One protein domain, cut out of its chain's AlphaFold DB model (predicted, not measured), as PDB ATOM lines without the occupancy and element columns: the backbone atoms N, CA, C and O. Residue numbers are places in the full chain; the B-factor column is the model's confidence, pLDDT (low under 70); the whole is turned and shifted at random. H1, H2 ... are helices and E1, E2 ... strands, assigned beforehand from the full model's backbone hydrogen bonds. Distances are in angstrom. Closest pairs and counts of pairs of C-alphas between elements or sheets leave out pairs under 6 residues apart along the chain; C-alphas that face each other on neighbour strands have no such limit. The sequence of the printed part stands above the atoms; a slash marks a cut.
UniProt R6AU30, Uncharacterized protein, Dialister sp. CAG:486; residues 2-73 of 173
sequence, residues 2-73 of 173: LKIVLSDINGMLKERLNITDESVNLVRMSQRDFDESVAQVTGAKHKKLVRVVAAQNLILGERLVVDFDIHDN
ATOM      1  N   LEU A   2     -16.224 -22.319 -11.513       85.88
ATOM      2  CA  LEU A   2     -16.792 -23.098 -12.637       85.88
ATOM      3  C   LEU A   2     -18.332 -23.212 -12.636       85.88
ATOM      4  O   LEU A   2     -18.945 -23.124 -13.693       85.88
ATOM      5  N   LYS A   3     -18.978 -23.312 -11.462       87.56
ATOM      6  CA  LYS A   3     -20.456 -23.281 -11.364       87.56
ATOM      7  C   LYS A   3     -21.070 -21.978 -11.890       87.56
ATOM      8  O   LYS A   3     -22.149 -22.020 -12.466       87.56
ATOM      9  N   ILE A   4     -20.389 -20.844 -11.692       88.56
ATOM     10  CA  ILE A   4     -20.861 -19.530 -12.156       88.56
ATOM     11  C   ILE A   4     -20.842 -19.510 -13.684       88.56
ATOM     12  O   ILE A   4     -21.858 -19.202 -14.285       88.56
ATOM     13  N   VAL A   5     -19.756 -19.989 -14.303       88.44
ATOM     14  CA  VAL A   5     -19.643 -20.084 -15.769       88.44
ATOM     15  C   VAL A   5     -20.789 -20.901 -16.380       88.44
ATOM     16  O   VAL A   5     -21.398 -20.467 -17.352       88.44
ATOM     17  N   LEU A   6     -21.131 -22.059 -15.801       90.31
ATOM     18  CA  LEU A   6     -22.259 -22.868 -16.288       90.31
ATOM     19  C   LEU A   6     -23.611 -22.165 -16.100       90.31
ATOM     20  O   LEU A   6     -24.480 -22.267 -16.966       90.31
ATOM     21  N   SER A   7     -23.785 -21.437 -14.993       89.75
ATOM     22  CA  SER A   7     -24.991 -20.646 -14.731       89.75
ATOM     23  C   SER A   7     -25.145 -19.494 -15.727       89.75
ATOM     24  O   SER A   7     -26.239 -19.283 -16.245       89.75
ATOM     25  N   ASP A   8     -24.055 -18.791 -16.038       90.50
ATOM     26  CA  ASP A   8     -24.040 -17.675 -16.986       90.50
ATOM     27  C   ASP A   8     -24.381 -18.161 -18.399       90.50
ATOM     28  O   ASP A   8     -25.221 -17.572 -19.080       90.50
ATOM     29  N   ILE A   9     -23.803 -19.292 -18.825       87.94
ATOM     30  CA  ILE A   9     -24.139 -19.927 -20.109       87.94
ATOM     31  C   ILE A   9     -25.616 -20.323 -20.151       87.94
ATOM     32  O   ILE A   9     -26.287 -20.067 -21.150       87.94
ATOM     33  N   ASN A  10     -26.143 -20.911 -19.075       89.19
ATOM     34  CA  ASN A  10     -27.558 -21.258 -18.996       89.19
ATOM     35  C   ASN A  10     -28.459 -20.016 -19.129       89.19
ATOM     36  O   ASN A  10     -29.431 -20.056 -19.879       89.19
ATOM     37  N   GLY A  11     -28.112 -18.909 -18.464       89.62
ATOM     38  CA  GLY A  11     -28.829 -17.635 -18.581       89.62
ATOM     39  C   GLY A  11     -28.810 -17.072 -20.005       89.62
ATOM     40  O   GLY A  11     -29.867 -16.789 -20.567       89.62
ATOM     41  N   MET A  12     -27.632 -17.016 -20.637       88.69
ATOM     42  CA  MET A  12     -27.496 -16.559 -22.028       88.69
ATOM     43  C   MET A  12     -28.310 -17.412 -23.014       88.69
ATOM     44  O   MET A  12     -28.886 -16.889 -23.967       88.69
ATOM     45  N   LEU A  13     -28.358 -18.734 -22.813       87.25
ATOM     46  CA  LEU A  13     -29.152 -19.625 -23.661       87.25
ATOM     47  C   LEU A  13     -30.654 -19.407 -23.472       87.25
ATOM     48  O   LEU A  13     -31.380 -19.401 -24.464       87.25
ATOM     49  N   LYS A  14     -31.125 -19.191 -22.239       88.44
ATOM     50  CA  LYS A  14     -32.536 -18.867 -21.981       88.44
ATOM     51  C   LYS A  14     -32.961 -17.583 -22.676       88.44
ATOM     52  O   LYS A  14     -34.002 -17.580 -23.326       88.44
ATOM     53  N   GLU A  15     -32.145 -16.535 -22.584       90.25
ATOM     54  CA  GLU A  15     -32.403 -15.255 -23.246       90.25
ATOM     55  C   GLU A  15     -32.496 -15.439 -24.766       90.25
ATOM     56  O   GLU A  15     -33.489 -15.059 -25.380       90.25
ATOM     57  N   ARG A  16     -31.518 -16.124 -25.374       87.50
ATOM     58  CA  ARG A  16     -31.514 -16.391 -26.825       87.50
ATOM     59  C   ARG A  16     -32.690 -17.241 -27.303       87.50
ATOM     60  O   ARG A  16     -33.097 -17.105 -28.454       87.50
ATOM     61  N   LEU A  17     -33.197 -18.135 -26.460       86.06
ATOM     62  CA  LEU A  17     -34.304 -19.039 -26.781       86.06
ATOM     63  C   LEU A  17     -35.668 -18.523 -26.291       86.06
ATOM     64  O   LEU A  17     -36.660 -19.230 -26.444       86.06
ATOM     65  N   ASN A  18     -35.734 -17.309 -25.727       89.31
ATOM     66  CA  ASN A  18     -36.939 -16.716 -25.137       89.31
ATOM     67  C   ASN A  18     -37.621 -17.610 -24.080       89.31
ATOM     68  O   ASN A  18     -38.848 -17.699 -24.016       89.31
ATOM     69  N   ILE A  19     -36.833 -18.289 -23.246       87.00
ATOM     70  CA  ILE A  19     -37.341 -19.141 -22.163       87.00
ATOM     71  C   ILE A  19     -37.486 -18.298 -20.897       87.00
ATOM     72  O   ILE A  19     -36.495 -17.874 -20.312       87.00
ATOM     73  N   THR A  20     -38.728 -18.087 -20.463       86.62
ATOM     74  CA  THR A  20     -39.072 -17.280 -19.279       86.62
ATOM     75  C   THR A  20     -39.149 -18.089 -17.982       86.62
ATOM     76  O   THR A  20     -39.232 -17.516 -16.899       86.62
ATOM     77  N   ASP A  21     -39.131 -19.421 -18.075       86.44
ATOM     78  CA  ASP A  21     -39.154 -20.297 -16.907       86.44
ATOM     79  C   ASP A  21     -37.767 -20.360 -16.244       86.44
ATOM     80  O   ASP A  21     -36.803 -20.948 -16.755       86.44
ATOM     81  N   GLU A  22     -37.667 -19.763 -15.059       82.12
ATOM     82  CA  GLU A  22     -36.430 -19.740 -14.284       82.12
ATOM     83  C   GLU A  22     -36.004 -21.124 -13.769       82.12
ATOM     84  O   GLU A  22     -34.810 -21.386 -13.610       82.12
ATOM     85  N   SER A  23     -36.945 -22.056 -13.597       82.88
ATOM     86  CA  SER A  23     -36.665 -23.407 -13.100       82.88
ATOM     87  C   SER A  23     -35.996 -24.316 -14.137       82.88
ATOM     88  O   SER A  23     -35.378 -25.328 -13.788       82.88
ATOM     89  N   VAL A  24     -36.076 -23.959 -15.423       83.88
ATOM     90  CA  VAL A  24     -35.475 -24.738 -16.508       83.88
ATOM     91  C   VAL A  24     -33.954 -24.607 -16.463       83.88
ATOM     92  O   VAL A  24     -33.397 -23.512 -16.489       83.88
ATOM     93  N   ASN A  25     -33.258 -25.743 -16.451       85.81
ATOM     94  CA  ASN A  25     -31.817 -25.797 -16.678       85.81
ATOM     95  C   ASN A  25     -31.538 -26.494 -18.015       85.81
ATOM     96  O   ASN A  25     -31.830 -27.688 -18.180       85.81
ATOM     97  N   LEU A  26     -31.014 -25.712 -18.958       86.88
ATOM     98  CA  LEU A  26     -30.701 -26.101 -20.329       86.88
ATOM     99  C   LEU A  26     -29.309 -26.705 -20.447       86.88
ATOM    100  O   LEU A  26     -29.083 -27.471 -21.376       86.88
ATOM    101  N   VAL A  27     -28.403 -26.390 -19.522       89.62
ATOM    102  CA  VAL A  27     -27.022 -26.870 -19.537       89.62
ATOM    103  C   VAL A  27     -26.874 -28.026 -18.556       89.62
ATOM    104  O   VAL A  27     -27.257 -27.942 -17.389       89.62
ATOM    105  N   ARG A  28     -26.311 -29.134 -19.026       88.88
ATOM    106  CA  ARG A  28     -26.048 -30.330 -18.231       88.88
ATOM    107  C   ARG A  28     -24.581 -30.713 -18.323       88.88
ATOM    108  O   ARG A  28     -23.996 -30.709 -19.394       88.88
ATOM    109  N   MET A  29     -24.036 -31.099 -17.181       90.19
ATOM    110  CA  MET A  29     -22.719 -31.700 -17.032       90.19
ATOM    111  C   MET A  29     -22.837 -32.773 -15.949       90.19
ATOM    112  O   MET A  29     -23.612 -32.619 -14.999       90.19
ATOM    113  N   SER A  30     -22.104 -33.870 -16.100       90.19
ATOM    114  CA  SER A  30     -21.982 -34.889 -15.055       90.19
ATOM    115  C   SER A  30     -21.344 -34.285 -13.802       90.19
ATOM    116  O   SER A  30     -20.365 -33.547 -13.889       90.19
ATOM    117  N   GLN A  31     -21.858 -34.626 -12.617       90.06
ATOM    118  CA  GLN A  31     -21.253 -34.181 -11.356       90.06
ATOM    119  C   GLN A  31     -19.799 -34.660 -11.229       90.06
ATOM    120  O   GLN A  31     -18.952 -33.923 -10.740       90.06
ATOM    121  N   ARG A  32     -19.504 -35.867 -11.728       91.94
ATOM    122  CA  ARG A  32     -18.151 -36.433 -11.725       91.94
ATOM    123  C   ARG A  32     -17.193 -35.583 -12.559       91.94
ATOM    124  O   ARG A  32     -16.172 -35.150 -12.045       91.94
ATOM    125  N   ASP A  33     -17.572 -35.287 -13.798       89.69
ATOM    126  CA  ASP A  33     -16.741 -34.543 -14.753       89.69
ATOM    127  C   ASP A  33     -16.550 -33.093 -14.279       89.69
ATOM    128  O   ASP A  33     -15.473 -32.504 -14.417       89.69
ATOM    129  N   PHE A  34     -17.577 -32.534 -13.626       92.62
ATOM    130  CA  PHE A  34     -17.484 -31.251 -12.941       92.62
ATOM    131  C   PHE A  34     -16.449 -31.284 -11.806       92.62
ATOM    132  O   PHE A  34     -15.592 -30.401 -11.735       92.62
ATOM    133  N   ASP A  35     -16.507 -32.283 -10.926       92.75
ATOM    134  CA  ASP A  35     -15.602 -32.396  -9.778       92.75
ATOM    135  C   ASP A  35     -14.154 -32.664 -10.217       92.75
ATOM    136  O   ASP A  35     -13.222 -32.050  -9.688       92.75
ATOM    137  N   GLU A  36     -13.954 -33.493 -11.244       91.56
ATOM    138  CA  GLU A  36     -12.649 -33.713 -11.879       91.56
ATOM    139  C   GLU A  36     -12.084 -32.412 -12.469       91.56
ATOM    140  O   GLU A  36     -10.918 -32.072 -12.251       91.56
ATOM    141  N   SER A  37     -12.922 -31.624 -13.145       92.44
ATOM    142  CA  SER A  37     -12.541 -30.317 -13.691       92.44
ATOM    143  C   SER A  37     -12.180 -29.311 -12.594       92.44
ATOM    144  O   SER A  37     -11.205 -28.566 -12.714       92.44
ATOM    145  N   VAL A  38     -12.925 -29.299 -11.483       92.12
ATOM    146  CA  VAL A  38     -12.596 -28.477 -10.310       92.12
ATOM    147  C   VAL A  38     -11.244 -28.879  -9.730       92.12
ATOM    148  O   VAL A  38     -10.451 -27.992  -9.411       92.12
ATOM    149  N   ALA A  39     -10.956 -30.177  -9.617       90.81
ATOM    150  CA  ALA A  39      -9.675 -30.664  -9.116       90.81
ATOM    151  C   ALA A  39      -8.500 -30.247 -10.019       90.81
ATOM    152  O   ALA A  39      -7.457 -29.854  -9.508       90.81
ATOM    153  N   GLN A  40      -8.678 -30.241 -11.346       89.69
ATOM    154  CA  GLN A  40      -7.642 -29.780 -12.282       89.69
ATOM    155  C   GLN A  40      -7.323 -28.283 -12.156       89.69
ATOM    156  O   GLN A  40      -6.192 -27.861 -12.418       89.69
ATOM    157  N   VAL A  41      -8.311 -27.466 -11.786       90.06
ATOM    158  CA  VAL A  41      -8.143 -26.014 -11.631       90.06
ATOM    159  C   VAL A  41      -7.671 -25.649 -10.220       90.06
ATOM    160  O   VAL A  41      -6.905 -24.701 -10.044       90.06
ATOM    161  N   THR A  42      -8.100 -26.398  -9.205       89.50
ATOM    162  CA  THR A  42      -7.796 -26.106  -7.800       89.50
ATOM    163  C   THR A  42      -6.357 -26.504  -7.470       89.50
ATOM    164  O   THR A  42      -5.980 -27.662  -7.586       89.50
ATOM    165  N   GLY A  43      -5.535 -25.542  -7.043       80.00
ATOM    166  CA  GLY A  43      -4.123 -25.793  -6.720       80.00
ATOM    167  C   GLY A  43      -3.209 -25.947  -7.943       80.00
ATOM    168  O   GLY A  43      -2.059 -26.364  -7.797       80.00
ATOM    169  N   ALA A  44      -3.691 -25.598  -9.140       88.69
ATOM    170  CA  ALA A  44      -2.880 -25.596 -10.349       88.69
ATOM    171  C   ALA A  44      -1.648 -24.683 -10.210       88.69
ATOM    172  O   ALA A  44      -1.751 -23.530  -9.794       88.69
ATOM    173  N   LYS A  45      -0.477 -25.194 -10.615       87.44
ATOM    174  CA  LYS A  45       0.789 -24.437 -10.611       87.44
ATOM    175  C   LYS A  45       0.793 -23.287 -11.619       87.44
ATOM    176  O   LYS A  45       1.421 -22.259 -11.384       87.44
ATOM    177  N   HIS A  46       0.111 -23.477 -12.744       88.94
ATOM    178  CA  HIS A  46      -0.008 -22.494 -13.811       88.94
ATOM    179  C   HIS A  46      -1.444 -21.993 -13.911       88.94
ATOM    180  O   HIS A  46      -2.397 -22.690 -13.559       88.94
ATOM    181  N   LYS A  47      -1.602 -20.767 -14.421       91.50
ATOM    182  CA  LYS A  47      -2.919 -20.224 -14.745       91.50
ATOM    183  C   LYS A  47      -3.589 -21.137 -15.771       91.50
ATOM    184  O   LYS A  47      -2.998 -21.413 -16.809       91.50
ATOM    185  N   LYS A  48      -4.816 -21.572 -15.497       93.00
ATOM    186  CA  LYS A  48      -5.596 -22.405 -16.417       93.00
ATOM    187  C   LYS A  48      -6.379 -21.555 -17.416       93.00
ATOM    188  O   LYS A  48      -6.888 -20.487 -17.071       93.00
ATOM    189  N   LEU A  49      -6.491 -22.055 -18.639       92.38
ATOM    190  CA  LEU A  49      -7.503 -21.671 -19.611       92.38
ATOM    191  C   LEU A  49      -8.605 -22.729 -19.565       92.38
ATOM    192  O   LEU A  49      -8.317 -23.913 -19.699       92.38
ATOM    193  N   VAL A  50      -9.851 -22.300 -19.383       92.19
ATOM    194  CA  VAL A  50     -11.014 -23.193 -19.346       92.19
ATOM    195  C   VAL A  50     -11.950 -22.800 -20.476       92.19
ATOM    196  O   VAL A  50     -12.407 -21.657 -20.529       92.19
ATOM    197  N   ARG A  51     -12.225 -23.738 -21.378       90.75
ATOM    198  CA  ARG A  51     -13.222 -23.613 -22.441       90.75
ATOM    199  C   ARG A  51     -14.434 -24.463 -22.072       90.75
ATOM    200  O   ARG A  51     -14.275 -25.544 -21.515       90.75
ATOM    201  N   VAL A  52     -15.637 -23.973 -22.365       90.50
ATOM    202  CA  VAL A  52     -16.861 -24.782 -22.274       90.50
ATOM    203  C   VAL A  52     -17.200 -25.248 -23.673       90.50
ATOM    204  O   VAL A  52     -17.386 -24.419 -24.565       90.50
ATOM    205  N   VAL A  53     -17.245 -26.559 -23.864       88.38
ATOM    206  CA  VAL A  53     -17.494 -27.177 -25.165       88.38
ATOM    207  C   VAL A  53     -18.785 -27.972 -25.108       88.38
ATOM    208  O   VAL A  53     -19.108 -28.582 -24.094       88.38
ATOM    209  N   ALA A  54     -19.553 -27.941 -26.192       87.25
ATOM    210  CA  ALA A  54     -20.696 -28.826 -26.330       87.25
ATOM    211  C   ALA A  54     -20.185 -30.249 -26.588       87.25
ATOM    212  O   ALA A  54     -19.369 -30.445 -27.487       87.25
ATOM    213  N   ALA A  55     -20.688 -31.231 -25.840       82.19
ATOM    214  CA  ALA A  55     -20.345 -32.637 -26.067       82.19
ATOM    215  C   ALA A  55     -20.888 -33.142 -27.418       82.19
ATOM    216  O   ALA A  55     -20.347 -34.067 -28.020       82.19
ATOM    217  N   GLN A  56     -21.967 -32.520 -27.905       76.75
ATOM    218  CA  GLN A  56     -22.608 -32.835 -29.177       76.75
ATOM    219  C   GLN A  56     -23.344 -31.618 -29.749       76.75
ATOM    220  O   GLN A  56     -23.725 -30.702 -29.016       76.75
ATOM    221  N   ASN A  57     -23.585 -31.632 -31.063       76.81
ATOM    222  CA  ASN A  57     -24.467 -30.657 -31.706       76.81
ATOM    223  C   ASN A  57     -25.870 -30.742 -31.098       76.81
ATOM    224  O   ASN A  57     -26.399 -31.833 -30.893       76.81
ATOM    225  N   LEU A  58     -26.472 -29.585 -30.826       71.12
ATOM    226  CA  LEU A  58     -27.770 -29.501 -30.171       71.12
ATOM    227  C   LEU A  58     -28.900 -29.395 -31.197       71.12
ATOM    228  O   LEU A  58     -28.891 -28.498 -32.042       71.12
ATOM    229  N   ILE A  59     -29.906 -30.258 -31.072       74.94
ATOM    230  CA  ILE A  59     -31.190 -30.085 -31.755       74.94
ATOM    231  C   ILE A  59     -32.062 -29.150 -30.911       74.94
ATOM    232  O   ILE A  59     -32.123 -29.267 -29.684       74.94
ATOM    233  N   LEU A  60     -32.748 -28.206 -31.559       70.94
ATOM    234  CA  LEU A  60     -33.649 -27.277 -30.879       70.94
ATOM    235  C   LEU A  60     -34.707 -28.047 -30.065       70.94
ATOM    236  O   LEU A  60     -35.469 -28.833 -30.623       70.94
ATOM    237  N   GLY A  61     -34.756 -27.796 -28.755       70.44
ATOM    238  CA  GLY A  61     -35.669 -28.456 -27.812       70.44
ATOM    239  C   GLY A  61     -34.999 -29.477 -26.886       70.44
ATOM    240  O   GLY A  61     -35.592 -29.859 -25.877       70.44
ATOM    241  N   GLU A  62     -33.758 -29.879 -27.166       75.88
ATOM    242  CA  GLU A  62     -32.965 -30.715 -26.262       75.88
ATOM    243  C   GLU A  62     -32.178 -29.878 -25.244       75.88
ATOM    244  O   GLU A  62     -31.988 -28.668 -25.389       75.88
ATOM    245  N   ARG A  63     -31.703 -30.535 -24.179       80.50
ATOM    246  CA  ARG A  63     -30.788 -29.914 -23.214       80.50
ATOM    247  C   ARG A  63     -29.352 -30.079 -23.698       80.50
ATOM    248  O   ARG A  63     -28.959 -31.170 -24.100       80.50
ATOM    249  N   LEU A  64     -28.570 -29.014 -23.593       86.31
ATOM    250  CA  LEU A  64     -27.167 -28.974 -23.970       86.31
ATOM    251  C   LEU A  64     -26.314 -29.718 -22.943       86.31
ATOM    252  O   LEU A  64     -26.227 -29.300 -21.789       86.31
ATOM    253  N   VAL A  65     -25.658 -30.792 -23.371       88.69
ATOM    254  CA  VAL A  65     -24.593 -31.428 -22.589       88.69
ATOM    255  C   VAL A  65     -23.275 -30.728 -22.906       88.69
ATOM    256  O   VAL A  65     -22.939 -30.550 -24.078       88.69
ATOM    257  N   VAL A  66     -22.556 -30.305 -21.868       90.88
ATOM    258  CA  VAL A  66     -21.274 -29.604 -21.991       90.88
ATOM    259  C   VAL A  66     -20.184 -30.282 -21.180       90.88
ATOM    260  O   VAL A  66     -20.465 -30.857 -20.130       90.88
ATOM    261  N   ASP A  67     -18.953 -30.087 -21.638       90.69
ATOM    262  CA  ASP A  67     -17.718 -30.465 -20.961       90.69
ATOM    263  C   ASP A  67     -16.796 -29.250 -20.788       90.69
ATOM    264  O   ASP A  67     -16.964 -28.208 -21.435       90.69
ATOM    265  N   PHE A  68     -15.811 -29.379 -19.896       91.75
ATOM    266  CA  PHE A  68     -14.721 -28.417 -19.781       91.75
ATOM    267  C   PHE A  68     -13.490 -28.921 -20.532       91.75
ATOM    268  O   PHE A  68     -12.962 -29.989 -20.237       91.75
ATOM    269  N   ASP A  69     -12.994 -28.102 -21.451       90.94
ATOM    270  CA  ASP A  69     -11.715 -28.298 -22.122       90.94
ATOM    271  C   ASP A  69     -10.670 -27.388 -21.452       90.94
ATOM    272  O   ASP A  69     -10.714 -26.156 -21.569       90.94
ATOM    273  N   ILE A  70      -9.799 -27.990 -20.636       92.81
ATOM    274  CA  ILE A  70      -8.914 -27.291 -19.693       92.81
ATOM    275  C   ILE A  70      -7.459 -27.432 -20.127       92.81
ATOM    276  O   ILE A  70      -6.926 -28.533 -20.223       92.81
ATOM    277  N   HIS A  71      -6.783 -26.294 -20.275       93.75
ATOM    278  CA  HIS A  71      -5.382 -26.214 -20.692       93.75
ATOM    279  C   HIS A  71      -4.567 -25.352 -19.733       93.75
ATOM    280  O   HIS A  71      -5.100 -24.465 -19.059       93.75
ATOM    281  N   ASP A  72      -3.253 -25.561 -19.690       94.88
ATOM    282  CA  ASP A  72      -2.353 -24.580 -19.083       94.88
ATOM    283  C   ASP A  72      -2.220 -23.360 -19.997       94.88
ATOM    284  O   ASP A  72      -1.981 -23.485 -21.194       94.88
ATOM    285  N   ASN A  73      -2.358 -22.158 -19.439       95.62
ATOM    286  CA  ASN A  73      -2.159 -20.917 -20.176       95.62
ATOM    287  C   ASN A  73      -0.702 -20.460 -20.059       95.62
ATOM    288  O   ASN A  73      -0.382 -19.566 -19.267       95.62
TER     289      ASN A  73
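Overview. This is residues 2 to 73 of the 173 residues of an uncharacterized protein of Dialister sp. CAG:486 (UniProt R6AU30). A long two-stranded hairpin, E1 and E2, has two helices over one face and the other face bare; H2 packs mainly on E2, while H1 lies more loosely over the E1 side and meets H2 almost end on at a wide angle. The long link from H1 to H2 runs beside the start of E2, where residues 27 to 28 pair with it as a short extra piece of sheet. The printed part has 72 residues, with two named helices and then two named strands in the order H1, H2, E1, E2; the sheet, of order E1 - E2, is antiparallel and the class is mixed, helices and strands. The outline is elongated, spanning 41 by 21 by 21 A, and the whole is only just loose, close to compact, with a radius of gyration of the C-alphas of 13.5 A.

Arrangement. Strands E1, residues 48 to 54, and E2, residues 64 to 72, form a hairpin, antiparallel at 156 degrees between their directions. N 49 and O 71 are 2.8 A apart and N 69 and O 51 are 2.9 A apart, both within hydrogen-bond range. The C-alphas of residues 54 and 66 face each other at 4.4 A. Residues 27 to 28 pair with residues 64 to 65 of E2, parallel. The closest C-alphas of E2 and H2, residues 31 to 41, are those of Phe 68 and Ser 37, 6.7 A apart. H2 and E1 come closest at the C-alphas of Val 41 and Lys 48, 6.5 A apart. H1, residues 2 to 16, is near E1, with 7 pairs of C-alphas within 10 A, and near E2, with 5. H1 and H2 are close but not clearly touching: the C-alphas of Leu 2 and Val 38, their closest, are 7.2 A apart. They run opposite ways at a steep tilt of 60 degrees. In H1 and H2 every O i to N i+4 pair is within hydrogen-bond range.

Along the chain. E2 is the longest strand, nine residues and 25.7 A from first to last C-alpha, ending with C-alpha 72 at (-2.353, -24.580, -19.083). E1, seven residues, measures 19.2 A and begins with C-alpha 48 at (-5.596, -22.405, -16.417). H1, 15 residues, measures 21.5 A from C-alpha 2 at (-16.792, -23.098, -12.637). H2, 11 residues, measures 15.4 A.

Size, cuts and confidence. The two C-alphas farthest apart are those of Thr 20 and Lys 45, at 41.4 A. The link from H1 to H2, 14 residues, is long; those from H2 to E1 and from E1 to E2 are short. The printed part has no cut. Its mean pLDDT is 87.6, and no printed residue is under 70.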